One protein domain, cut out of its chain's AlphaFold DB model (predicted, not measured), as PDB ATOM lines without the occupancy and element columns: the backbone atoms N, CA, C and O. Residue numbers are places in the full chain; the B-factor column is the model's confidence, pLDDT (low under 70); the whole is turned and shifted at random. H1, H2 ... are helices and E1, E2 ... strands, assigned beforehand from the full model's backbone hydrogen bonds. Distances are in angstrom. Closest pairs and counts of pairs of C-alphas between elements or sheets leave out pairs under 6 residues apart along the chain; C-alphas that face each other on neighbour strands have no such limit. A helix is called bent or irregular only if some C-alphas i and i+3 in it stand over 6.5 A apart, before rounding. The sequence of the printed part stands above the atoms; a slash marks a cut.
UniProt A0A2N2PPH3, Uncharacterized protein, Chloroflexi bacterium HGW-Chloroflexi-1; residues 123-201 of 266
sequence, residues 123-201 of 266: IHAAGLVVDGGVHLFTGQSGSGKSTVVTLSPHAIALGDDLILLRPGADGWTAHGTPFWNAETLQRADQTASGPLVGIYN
ATOM      1  N   ILE A 123     183.002 123.097  98.009       94.31
ATOM      2  CA  ILE A 123     183.682 124.333  98.419       94.31
ATOM      3  C   ILE A 123     184.111 124.282  99.885       94.31
ATOM      4  O   ILE A 123     183.340 123.875 100.751       94.31
ATOM      5  N   HIS A 124     185.324 124.766 100.167       93.25
ATOM      6  CA  HIS A 124     185.797 124.955 101.536       93.25
ATOM      7  C   HIS A 124     185.163 126.200 102.174       93.25
ATOM      8  O   HIS A 124     185.560 127.338 101.892       93.25
ATOM      9  N   ALA A 125     184.147 125.987 103.007       92.62
ATOM     10  CA  ALA A 125     183.326 127.037 103.593       92.62
ATOM     11  C   ALA A 125     182.624 126.564 104.872       92.62
ATOM     12  O   ALA A 125     182.359 125.380 105.049       92.62
ATOM     13  N   ALA A 126     182.238 127.523 105.713       92.19
ATOM     14  CA  ALA A 126     181.175 127.314 106.686       92.19
ATOM     15  C   ALA A 126     179.828 127.733 106.095       92.19
ATOM     16  O   ALA A 126     179.756 128.754 105.415       92.19
ATOM     17  N   GLY A 127     178.771 126.968 106.357       92.94
ATOM     18  CA  GLY A 127     177.429 127.224 105.845       92.94
ATOM     19  C   GLY A 127     176.397 127.338 106.958       92.94
ATOM     20  O   GLY A 127     176.315 126.465 107.819       92.94
ATOM     21  N   LEU A 128     175.588 128.394 106.909       93.50
ATOM     22  CA  LEU A 128     174.469 128.622 107.826       93.50
ATOM     23  C   LEU A 128     173.177 128.849 107.038       93.50
ATOM     24  O   LEU A 128     173.173 129.641 106.093       93.50
ATOM     25  N   VAL A 129     172.081 128.203 107.445       94.06
ATOM     26  CA  VAL A 129     170.726 128.563 107.003       94.06
ATOM     27  C   VAL A 129     170.185 129.655 107.907       94.06
ATOM     28  O   VAL A 129     170.074 129.471 109.120       94.06
ATOM     29  N   VAL A 130     169.800 130.768 107.296       91.75
ATOM     30  CA  VAL A 130     169.147 131.903 107.943       91.75
ATOM     31  C   VAL A 130     167.940 132.283 107.096       91.75
ATOM     32  O   VAL A 130     168.064 132.436 105.885       91.75
ATOM     33  N   ASP A 131     166.765 132.397 107.716       90.50
ATOM     34  CA  ASP A 131     165.513 132.780 107.044       90.50
ATOM     35  C   ASP A 131     165.210 131.963 105.765       90.50
ATOM     36  O   ASP A 131     164.690 132.478 104.777       90.50
ATOM     37  N   GLY A 132     165.562 130.670 105.771       89.88
ATOM     38  CA  GLY A 132     165.355 129.748 104.647       89.88
ATOM     39  C   GLY A 132     166.388 129.841 103.514       89.88
ATOM     40  O   GLY A 132     166.267 129.114 102.532       89.88
ATOM     41  N   GLY A 133     167.407 130.695 103.640       94.75
ATOM     42  CA  GLY A 133     168.503 130.838 102.683       94.75
ATOM     43  C   GLY A 133     169.858 130.442 103.263       94.75
ATOM     44  O   GLY A 133     170.104 130.603 104.455       94.75
ATOM     45  N   VAL A 134     170.760 129.933 102.422       96.19
ATOM     46  CA  VAL A 134     172.110 129.530 102.837       96.19
ATOM     47  C   VAL A 134     173.117 130.652 102.600       96.19
ATOM     48  O   VAL A 134     173.246 131.179 101.492       96.19
ATOM     49  N   HIS A 135     173.888 130.959 103.641       95.06
ATOM     50  CA  HIS A 135     175.007 131.893 103.625       95.06
ATOM     51  C   HIS A 135     176.317 131.131 103.825       95.06
ATOM     52  O   HIS A 135     176.469 130.409 104.813       95.06
ATOM     53  N   LEU A 136     177.263 131.298 102.897       95.06
ATOM     54  CA  LEU A 136     178.565 130.635 102.948       95.06
ATOM     55  C   LEU A 136     179.683 131.593 103.334       95.06
ATOM     56  O   LEU A 136     179.849 132.653 102.737       95.06
ATOM     57  N   PHE A 137     180.512 131.174 104.277       93.50
ATOM     58  CA  PHE A 137     181.655 131.920 104.775       93.50
ATOM     59  C   PHE A 137     182.939 131.204 104.370       93.50
ATOM     60  O   PHE A 137     183.259 130.123 104.862       93.50
ATOM     61  N   THR A 138     183.686 131.824 103.462       91.62
ATOM     62  CA  THR A 138     184.951 131.294 102.935       91.62
ATOM     63  C   THR A 138     186.140 131.998 103.583       91.62
ATOM     64  O   THR A 138     186.036 133.135 104.055       91.62
ATOM     65  N   GLY A 139     187.289 131.330 103.619       84.81
ATOM     66  CA  GLY A 139     188.516 131.890 104.180       84.81
ATOM     67  C   GLY A 139     189.562 130.819 104.463       84.81
ATOM     68  O   GLY A 139     189.251 129.627 104.460       84.81
ATOM     69  N   GLN A 140     190.798 131.252 104.712       81.62
ATOM     70  CA  GLN A 140     191.894 130.365 105.114       81.62
ATOM     71  C   GLN A 140     191.558 129.619 106.419       81.62
ATOM     72  O   GLN A 140     190.645 130.005 107.159       81.62
ATOM     73  N   SER A 141     192.277 128.534 106.712       78.50
ATOM     74  CA  SER A 141     192.188 127.913 108.039       78.50
ATOM     75  C   SER A 141     192.492 128.957 109.123       78.50
ATOM     76  O   SER A 141     193.323 129.842 108.920       78.50
ATOM     77  N   GLY A 142     191.748 128.926 110.229       78.00
ATOM     78  CA  GLY A 142     191.848 129.934 111.290       78.00
ATOM     79  C   GLY A 142     191.154 131.276 111.010       78.00
ATOM     80  O   GLY A 142     191.153 132.139 111.880       78.00
ATOM     81  N   SER A 143     190.488 131.472 109.863       79.75
ATOM     82  CA  SER A 143     189.768 132.727 109.567       79.75
ATOM     83  C   SER A 143     188.478 132.939 110.378       79.75
ATOM     84  O   SER A 143     187.750 133.889 110.114       79.75
ATOM     85  N   GLY A 144     188.147 132.024 111.295       81.31
ATOM     86  CA  GLY A 144     186.948 132.086 112.129       81.31
ATOM     87  C   GLY A 144     185.741 131.280 111.639       81.31
ATOM     88  O   GLY A 144     184.704 131.378 112.283       81.31
ATOM     89  N   LYS A 145     185.839 130.472 110.561       86.25
ATOM     90  CA  LYS A 145     184.740 129.629 110.001       86.25
ATOM     91  C   LYS A 145     183.959 128.868 111.067       86.25
ATOM     92  O   LYS A 145     182.770 129.103 111.224       86.25
ATOM     93  N   SER A 146     184.625 128.052 111.869       83.19
ATOM     94  CA  SER A 146     183.951 127.332 112.953       83.19
ATOM     95  C   SER A 146     183.376 128.288 114.009       83.19
ATOM     96  O   SER A 146     182.302 128.048 114.545       83.19
ATOM     97  N   THR A 147     184.020 129.437 114.249       84.50
ATOM     98  CA  THR A 147     183.527 130.464 115.178       84.50
ATOM     99  C   THR A 147     182.194 131.080 114.738       84.50
ATOM    100  O   THR A 147     181.345 131.286 115.599       84.50
ATOM    101  N   VAL A 148     181.950 131.353 113.443       84.50
ATOM    102  CA  VAL A 148     180.630 131.884 113.008       84.50
ATOM    103  C   VAL A 148     179.519 130.889 113.255       84.50
ATOM    104  O   VAL A 148     178.431 131.287 113.664       84.50
ATOM    105  N   VAL A 149     179.810 129.609 113.031       85.38
ATOM    106  CA  VAL A 149     178.855 128.529 113.251       85.38
ATOM    107  C   VAL A 149     178.514 128.450 114.735       85.38
ATOM    108  O   VAL A 149     177.347 128.556 115.098       85.38
ATOM    109  N   THR A 150     179.532 128.399 115.597       84.06
ATOM    110  CA  THR A 150     179.358 128.359 117.057       84.06
ATOM    111  C   THR A 150     178.622 129.583 117.610       84.06
ATOM    112  O   THR A 150     177.816 129.454 118.527       84.06
ATOM    113  N   LEU A 151     178.870 130.778 117.064       86.62
ATOM    114  CA  LEU A 151     178.223 132.019 117.509       86.62
ATOM    115  C   LEU A 151     176.820 132.239 116.920       86.62
ATOM    116  O   LEU A 151     176.185 133.243 117.241       86.62
ATOM    117  N   SER A 152     176.319 131.314 116.098       85.75
ATOM    118  CA  SER A 152     175.003 131.413 115.455       85.75
ATOM    119  C   SER A 152     174.057 130.280 115.881       85.75
ATOM    120  O   SER A 152     173.519 129.592 115.018       85.75
ATOM    121  N   PRO A 153     173.782 130.082 117.186       84.12
ATOM    122  CA  PRO A 153     172.990 128.945 117.677       84.12
ATOM    123  C   PRO A 153     171.520 128.957 117.222       84.12
ATOM    124  O   PRO A 153     170.820 127.961 117.364       84.12
ATOM    125  N   HIS A 154     171.034 130.085 116.699       84.88
ATOM    126  CA  HIS A 154     169.686 130.222 116.139       84.88
ATOM    127  C   HIS A 154     169.610 129.880 114.643       84.88
ATOM    128  O   HIS A 154     168.515 129.843 114.087       84.88
ATOM    129  N   ALA A 155     170.754 129.684 113.985       88.69
ATOM    130  CA  ALA A 155     170.847 129.294 112.586       88.69
ATOM    131  C   ALA A 155     171.111 127.787 112.474       88.69
ATOM    132  O   ALA A 155     171.731 127.186 113.351       88.69
ATOM    133  N   ILE A 156     170.678 127.185 111.368       91.00
ATOM    134  CA  ILE A 156     170.969 125.775 111.091       91.00
ATOM    135  C   ILE A 156     172.352 125.689 110.451       91.00
ATOM    136  O   ILE A 156     172.597 126.313 109.418       91.00
ATOM    137  N   ALA A 157     173.259 124.916 111.036       91.00
ATOM    138  CA  ALA A 157     174.601 124.733 110.501       91.00
ATOM    139  C   ALA A 157     174.645 123.601 109.467       91.00
ATOM    140  O   ALA A 157     174.366 122.451 109.791       91.00
ATOM    141  N   LEU A 158     175.047 123.921 108.233       91.12
ATOM    142  CA  LEU A 158     175.270 122.929 107.171       91.12
ATOM    143  C   LEU A 158     176.633 122.241 107.296       91.12
ATOM    144  O   LEU A 158     176.790 121.098 106.876       91.12
ATOM    145  N   GLY A 159     177.632 122.961 107.802       89.19
ATOM    146  CA  GLY A 159     179.023 122.518 107.838       89.19
ATOM    147  C   GLY A 159     179.969 123.666 108.154       89.19
ATOM    148  O   GLY A 159     179.590 124.833 108.043       89.19
ATOM    149  N   ASP A 160     181.204 123.343 108.529       86.69
ATOM    150  CA  ASP A 160     182.271 124.317 108.788       86.69
ATOM    151  C   ASP A 160     183.588 124.042 108.034       86.69
ATOM    152  O   ASP A 160     184.539 124.822 108.153       86.69
ATOM    153  N   ASP A 161     183.630 122.971 107.236       90.69
ATOM    154  CA  ASP A 161     184.772 122.596 106.400       90.69
ATOM    155  C   ASP A 161     184.386 122.523 104.918       90.69
ATOM    156  O   ASP A 161     184.785 123.402 104.155       90.69
ATOM    157  N   LEU A 162     183.583 121.537 104.493       94.00
ATOM    158  CA  LEU A 162     183.190 121.395 103.085       94.00
ATOM    159  C   LEU A 162     181.674 121.447 102.902       94.00
ATOM    160  O   LEU A 162     180.920 120.722 103.549       94.00
ATOM    161  N   ILE A 163     181.235 122.271 101.954       95.69
ATOM    162  CA  ILE A 163     179.833 122.418 101.557       95.69
ATOM    163  C   ILE A 163     179.690 121.999 100.101       95.69
ATOM    164  O   ILE A 163     180.512 122.357  99.257       95.69
ATOM    165  N   LEU A 164     178.634 121.250  99.799       97.19
ATOM    166  CA  LEU A 164     178.356 120.788  98.447       97.19
ATOM    167  C   LEU A 164     177.348 121.720  97.776       97.19
ATOM    168  O   LEU A 164     176.279 121.991  98.320       97.19
ATOM    169  N   LEU A 165     177.686 122.216  96.594       97.56
ATOM    170  CA  LEU A 165     176.858 123.102  95.788       97.56
ATOM    171  C   LEU A 165     176.362 122.372  94.545       97.56
ATOM    172  O   LEU A 165     177.157 121.811  93.789       97.56
ATOM    173  N   ARG A 166     175.052 122.444  94.306       96.38
ATOM    174  CA  ARG A 166     174.418 121.942  93.086       96.38
ATOM    175  C   ARG A 166     173.808 123.075  92.273       96.38
ATOM    176  O   ARG A 166     173.086 123.890  92.855       96.38
ATOM    177  N   PRO A 167     174.047 123.130  90.953       95.44
ATOM    178  CA  PRO A 167     173.301 124.020  90.085       95.44
ATOM    179  C   PRO A 167     171.876 123.480  89.904       95.44
ATOM    180  O   PRO A 167     171.649 122.274  89.805       95.44
ATOM    181  N   GLY A 168     170.908 124.384  89.852       91.50
ATOM    182  CA  GLY A 168     169.513 124.119  89.523       91.50
ATOM    183  C   GLY A 168     168.957 125.230  88.632       91.50
ATOM    184  O   GLY A 168     169.642 126.215  88.350       91.50
ATOM    185  N   ALA A 169     167.709 125.078  88.185       89.25
ATOM    186  CA  ALA A 169     167.072 126.037  87.278       89.25
ATOM    187  C   ALA A 169     167.007 127.462  87.864       89.25
ATOM    188  O   ALA A 169     167.244 128.433  87.149       89.25
ATOM    189  N   ASP A 170     166.760 127.574  89.171       89.88
ATOM    190  CA  ASP A 170     166.574 128.847  89.880       89.88
ATOM    191  C   ASP A 170     167.846 129.346  90.591       89.88
ATOM    192  O   ASP A 170     167.800 130.269  91.407       89.88
ATOM    193  N   GLY A 171     168.999 128.736  90.297       94.06
ATOM    194  CA  GLY A 171     170.281 129.056  90.915       94.06
ATOM    195  C   GLY A 171     170.886 127.877  91.668       94.06
ATOM    196  O   GLY A 171     170.623 126.715  91.369       94.06
ATOM    197  N   TRP A 172     171.752 128.175  92.631       97.44
ATOM    198  CA  TRP A 172     172.528 127.164  93.343       97.44
ATOM    199  C   TRP A 172     171.832 126.733  94.631       97.44
ATOM    200  O   TRP A 172     171.319 127.570  95.369       97.44
ATOM    201  N   THR A 173     171.868 125.439  94.934       97.75
ATOM    202  CA  THR A 173     171.471 124.888  96.237       97.75
ATOM    203  C   THR A 173     172.719 124.432  96.976       97.75
ATOM    204  O   THR A 173     173.574 123.759  96.401       97.75
ATOM    205  N   ALA A 174     172.836 124.817  98.241       97.44
ATOM    206  CA  ALA A 174     173.909 124.394  99.123       97.44
ATOM    207  C   ALA A 174     173.417 123.280 100.047       97.44
ATOM    208  O   ALA A 174     172.324 123.364 100.607       97.44
ATOM    209  N   HIS A 175     174.240 122.251 100.208       97.00
ATOM    210  CA  HIS A 175     173.947 121.061 100.989       97.00
ATOM    211  C   HIS A 175     175.034 120.854 102.036       97.00
ATOM    212  O   HIS A 175     176.231 120.945 101.733       97.00
ATOM    213  N   GLY A 176     174.605 120.557 103.261       94.88
ATOM    214  CA  GLY A 176     175.500 120.080 104.298       94.88
ATOM    215  C   GLY A 176     176.146 118.752 103.911       94.88
ATOM    216  O   GLY A 176     175.635 117.994 103.080       94.88
ATOM    217  N   THR A 177     177.317 118.497 104.478       94.94
ATOM    218  CA  THR A 177     178.105 117.294 104.198       94.94
ATOM    219  C   THR A 177     178.543 116.653 105.513       94.94
ATOM    220  O   THR A 177     178.506 117.300 106.561       94.94
ATOM    221  N   PRO A 178     178.980 115.384 105.511       92.25
ATOM    222  CA  PRO A 178     179.598 114.787 106.685       92.25
ATOM    223  C   PRO A 178     180.992 115.361 106.975       92.25
ATOM    224  O   PRO A 178     181.569 114.979 107.988       92.25
ATOM    225  N   PHE A 179     181.548 116.247 106.144       91.44
ATOM    226  CA  PHE A 179     182.913 116.756 106.272       91.44
ATOM    227  C   PHE A 179     182.933 118.030 107.128       91.44
ATOM    228  O   PHE A 179     182.697 119.139 106.644       91.44
ATOM    229  N   TRP A 180     183.204 117.841 108.415       85.69
ATOM    230  CA  TRP A 180     183.304 118.899 109.420       85.69
ATOM    231  C   TRP A 180     184.705 118.910 110.009       85.69
ATOM    232  O   TRP A 180     185.397 117.888 109.987       85.69
ATOM    233  N   ASN A 181     185.091 120.030 110.611       80.00
ATOM    234  CA  ASN A 181     186.294 120.051 111.431       80.00
ATOM    235  C   ASN A 181     186.104 119.172 112.681       80.00
ATOM    236  O   ASN A 181     184.991 119.011 113.206       80.00
ATOM    237  N   ALA A 182     187.199 118.579 113.157       71.31
ATOM    238  CA  ALA A 182     187.183 117.630 114.269       71.31
ATOM    239  C   ALA A 182     186.648 118.262 115.566       71.31
ATOM    240  O   ALA A 182     185.997 117.588 116.362       71.31
ATOM    241  N   GLU A 183     186.862 119.567 115.741       70.50
ATOM    242  CA  GLU A 183     186.472 120.341 116.917       70.50
ATOM    243  C   GLU A 183     184.968 120.662 116.963       70.50
ATOM    244  O   GLU A 183     184.461 121.104 117.996       70.50
ATOM    245  N   THR A 184     184.228 120.433 115.872       72.00
ATOM    246  CA  THR A 184     182.800 120.759 115.808       72.00
ATOM    247  C   THR A 184     181.947 119.645 116.404       72.00
ATOM    248  O   THR A 184     181.782 118.571 115.816       72.00
ATOM    249  N   LEU A 185     181.382 119.931 117.582       64.25
ATOM    250  CA  LEU A 185     180.632 118.981 118.409       64.25
ATOM    251  C   LEU A 185     179.151 118.850 118.020       64.25
ATOM    252  O   LEU A 185     178.576 117.773 118.164       64.25
ATOM    253  N   GLN A 186     178.518 119.916 117.518       70.00
ATOM    254  CA  GLN A 186     177.091 119.914 117.179       70.00
ATOM    255  C   GLN A 186     176.885 119.727 115.672       70.00
ATOM    256  O   GLN A 186     177.194 120.610 114.882       70.00
ATOM    257  N   ARG A 187     176.344 118.563 115.287       75.56
ATOM    258  CA  ARG A 187     176.153 118.137 113.882       75.56
ATOM    259  C   ARG A 187     174.713 117.697 113.577       75.56
ATOM    260  O   ARG A 187     174.489 116.895 112.674       75.56
ATOM    261  N   ALA A 188     173.746 118.166 114.372       70.12
ATOM    262  CA  ALA A 188     172.366 117.665 114.373       70.12
ATOM    263  C   ALA A 188     171.667 117.798 113.006       70.12
ATOM    264  O   ALA A 188     170.974 116.876 112.590       70.12
ATOM    265  N   ASP A 189     171.940 118.883 112.278       81.44
ATOM    266  CA  ASP A 189     171.279 119.214 111.013       81.44
ATOM    267  C   ASP A 189     172.227 119.139 109.803       81.44
ATOM    268  O   ASP A 189     172.056 119.833 108.803       81.44
ATOM    269  N   GLN A 190     173.243 118.276 109.871       83.31
ATOM    270  CA  GLN A 190     174.269 118.134 108.826       83.31
ATOM    271  C   GLN A 190     173.732 117.726 107.440       83.31
ATOM    272  O   GLN A 190     174.440 117.857 106.447       83.31
ATOM    273  N   THR A 191     172.494 117.233 107.351       91.94
ATOM    274  CA  THR A 191     171.822 116.882 106.087       91.94
ATOM    275  C   THR A 191     170.975 118.023 105.519       91.94
ATOM    276  O   THR A 191     170.376 117.872 104.451       91.94
ATOM    277  N   ALA A 192     170.904 119.165 106.213       93.81
ATOM    278  CA  ALA A 192     170.142 120.320 105.772       93.81
ATOM    279  C   ALA A 192     170.657 120.863 104.433       93.81
ATOM    280  O   ALA A 192     171.822 120.717 104.051       93.81
ATOM    281  N   SER A 193     169.760 121.522 103.707       95.62
ATOM    282  CA  SER A 193     170.084 122.191 102.454       95.62
ATOM    283  C   SER A 193     169.161 123.376 102.216       95.62
ATOM    284  O   SER A 193     168.114 123.498 102.852       95.62
ATOM    285  N   GLY A 194     169.557 124.259 101.307       96.00
ATOM    286  CA  GLY A 194     168.744 125.404 100.925       96.00
ATOM    287  C   GLY A 194     169.351 126.216  99.783       96.00
ATOM    288  O   GLY A 194     170.506 125.992  99.403       96.00
ATOM    289  N   PRO A 195     168.584 127.163  99.220       97.31
ATOM    290  CA  PRO A 195     169.059 128.026  98.149       97.31
ATOM    291  C   PRO A 195     170.241 128.870  98.631       97.31
ATOM    292  O   PRO A 195     170.201 129.467  99.708       97.31
ATOM    293  N   LEU A 196     171.298 128.938  97.828       97.25
ATOM    294  CA  LEU A 196     172.466 129.759  98.108       97.25
ATOM    295  C   LEU A 196     172.121 131.238  97.907       97.25
ATOM    296  O   LEU A 196     171.856 131.680  96.791       97.25
ATOM    297  N   VAL A 197     172.172 132.012  98.989       96.44
ATOM    298  CA  VAL A 197     171.862 133.450  98.982       96.44
ATOM    299  C   VAL A 197     173.121 134.304  98.861       96.44
ATOM    300  O   VAL A 197     173.087 135.374  98.253       96.44
ATOM    301  N   GLY A 198     174.250 133.853  99.413       93.75
ATOM    302  CA  GLY A 198     175.488 134.622  99.347       93.75
ATOM    303  C   GLY A 198     176.733 133.852  99.768       93.75
ATOM    304  O   GLY A 198     176.674 132.950 100.601       93.75
ATOM    305  N   ILE A 199     177.868 134.260  99.199       94.12
ATOM    306  CA  ILE A 199     179.206 133.803  99.573       94.12
ATOM    307  C   ILE A 199     180.001 135.014 100.060       94.12
ATOM    308  O   ILE A 199     180.139 136.009  99.346       94.12
ATOM    309  N   TYR A 200     180.540 134.922 101.269       90.44
ATOM    310  CA  TYR A 200     181.272 135.987 101.938       90.44
ATOM    311  C   TYR A 200     182.751 135.600 102.050       90.44
ATOM    312  O   TYR A 200     183.093 134.513 102.526       90.44
ATOM    313  N   ASN A 201     183.637 136.497 101.610       81.50
ATOM    314  CA  ASN A 201     185.078 136.434 101.874       81.50
ATOM    315  C   ASN A 201     185.477 137.608 102.785       81.50
ATOM    316  O   ASN A 201     184.774 138.616 102.811       81.50
TER     317      ASN A 201
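This is residues 123 to 201 of the 266 residues of an uncharacterized protein of Chloroflexi bacterium HGW-Chloroflexi-1 (UniProt A0A2N2PPH3). One sheet of six strands is folded back on itself like part of a barrel: E3, E1 and E2 make one leaf, E5 and E4 the facing leaf, and the bent strand E6 is the hinge between them. The short helix H1 lies over E1 of the first leaf, and the longest dimension runs from the turn between E4 and E5 to the long link of residues 176 to 192. The printed part has 79 residues, with elements in the order E1, E2, H1, E3, E4, E5, E6, and is mostly strand; the sheet, E3 E1 E2 E6 E5 E4, is mixed. It is compact, with a radius of gyration of the C-alphas of 11.3 A and spans of 36 by 25 by 21 A.

E1 is residues 126 to 130, beginning at C-alpha 126 at (181.175, 127.314, 106.686), and E2 is residues 133 to 137. E3 is residues 156 to 159. E4, residues 162 to 168, is 19.5 A from first to last C-alpha, and E5 is residues 171 to 175. E6, residues 193 to 200, is 17.8 A long, bends by 72 degrees at residue 197 and ends at C-alpha 200 at (181.272, 135.987, 101.938). H1 is residues 145 to 150, with C-alpha 145 at (184.740, 129.629, 110.001).

The sheet is strongly twisted and curled, a folded sheet whose two leaves face each other with 31 pairs of C-alphas within 11 A. E1 and E2 are an antiparallel hairpin, with N 128 and O 135 3.0 A apart. E3, an edge strand, is antiparallel to E1, with N 158 and O 127 at 2.9 A. E2 and E6 are parallel, with N 136 and O 198 at 2.9 A. E6 is staggered, pairing with E5 over residues 193 to 195 and with E2 over residues 196 to 200. E4, E5 and E6 form a meander, each strand the antiparallel neighbour of the one before: N 166 and O 173 are 2.9 A apart, N 194 and O 174 3.0 A. Residues 123 to 124 pair antiparallel with residues 162 to 163 of E4. H1 is on the sheet at a height of 8.2 A, over E1; the closest C-alphas of the two are those of Ala 126 and Lys 145, 5.4 A apart. E2, H1 and E3 form a split strand-helix-strand unit, two strands running the same way with E1 between them, and its crossover is right-handed. In H1, 1 of 2 O i to N i+4 pairs and 3 of 3 O i to N i+3 pairs are within hydrogen-bond range.

The two C-alphas farthest apart are those of Ala 169 and Glu 183, 35.9 A. The printed part has no cut; the link from E5 to E6, 17 residues, is long. Mean pLDDT of the printed part is 88.7, and residue 185 is under 70.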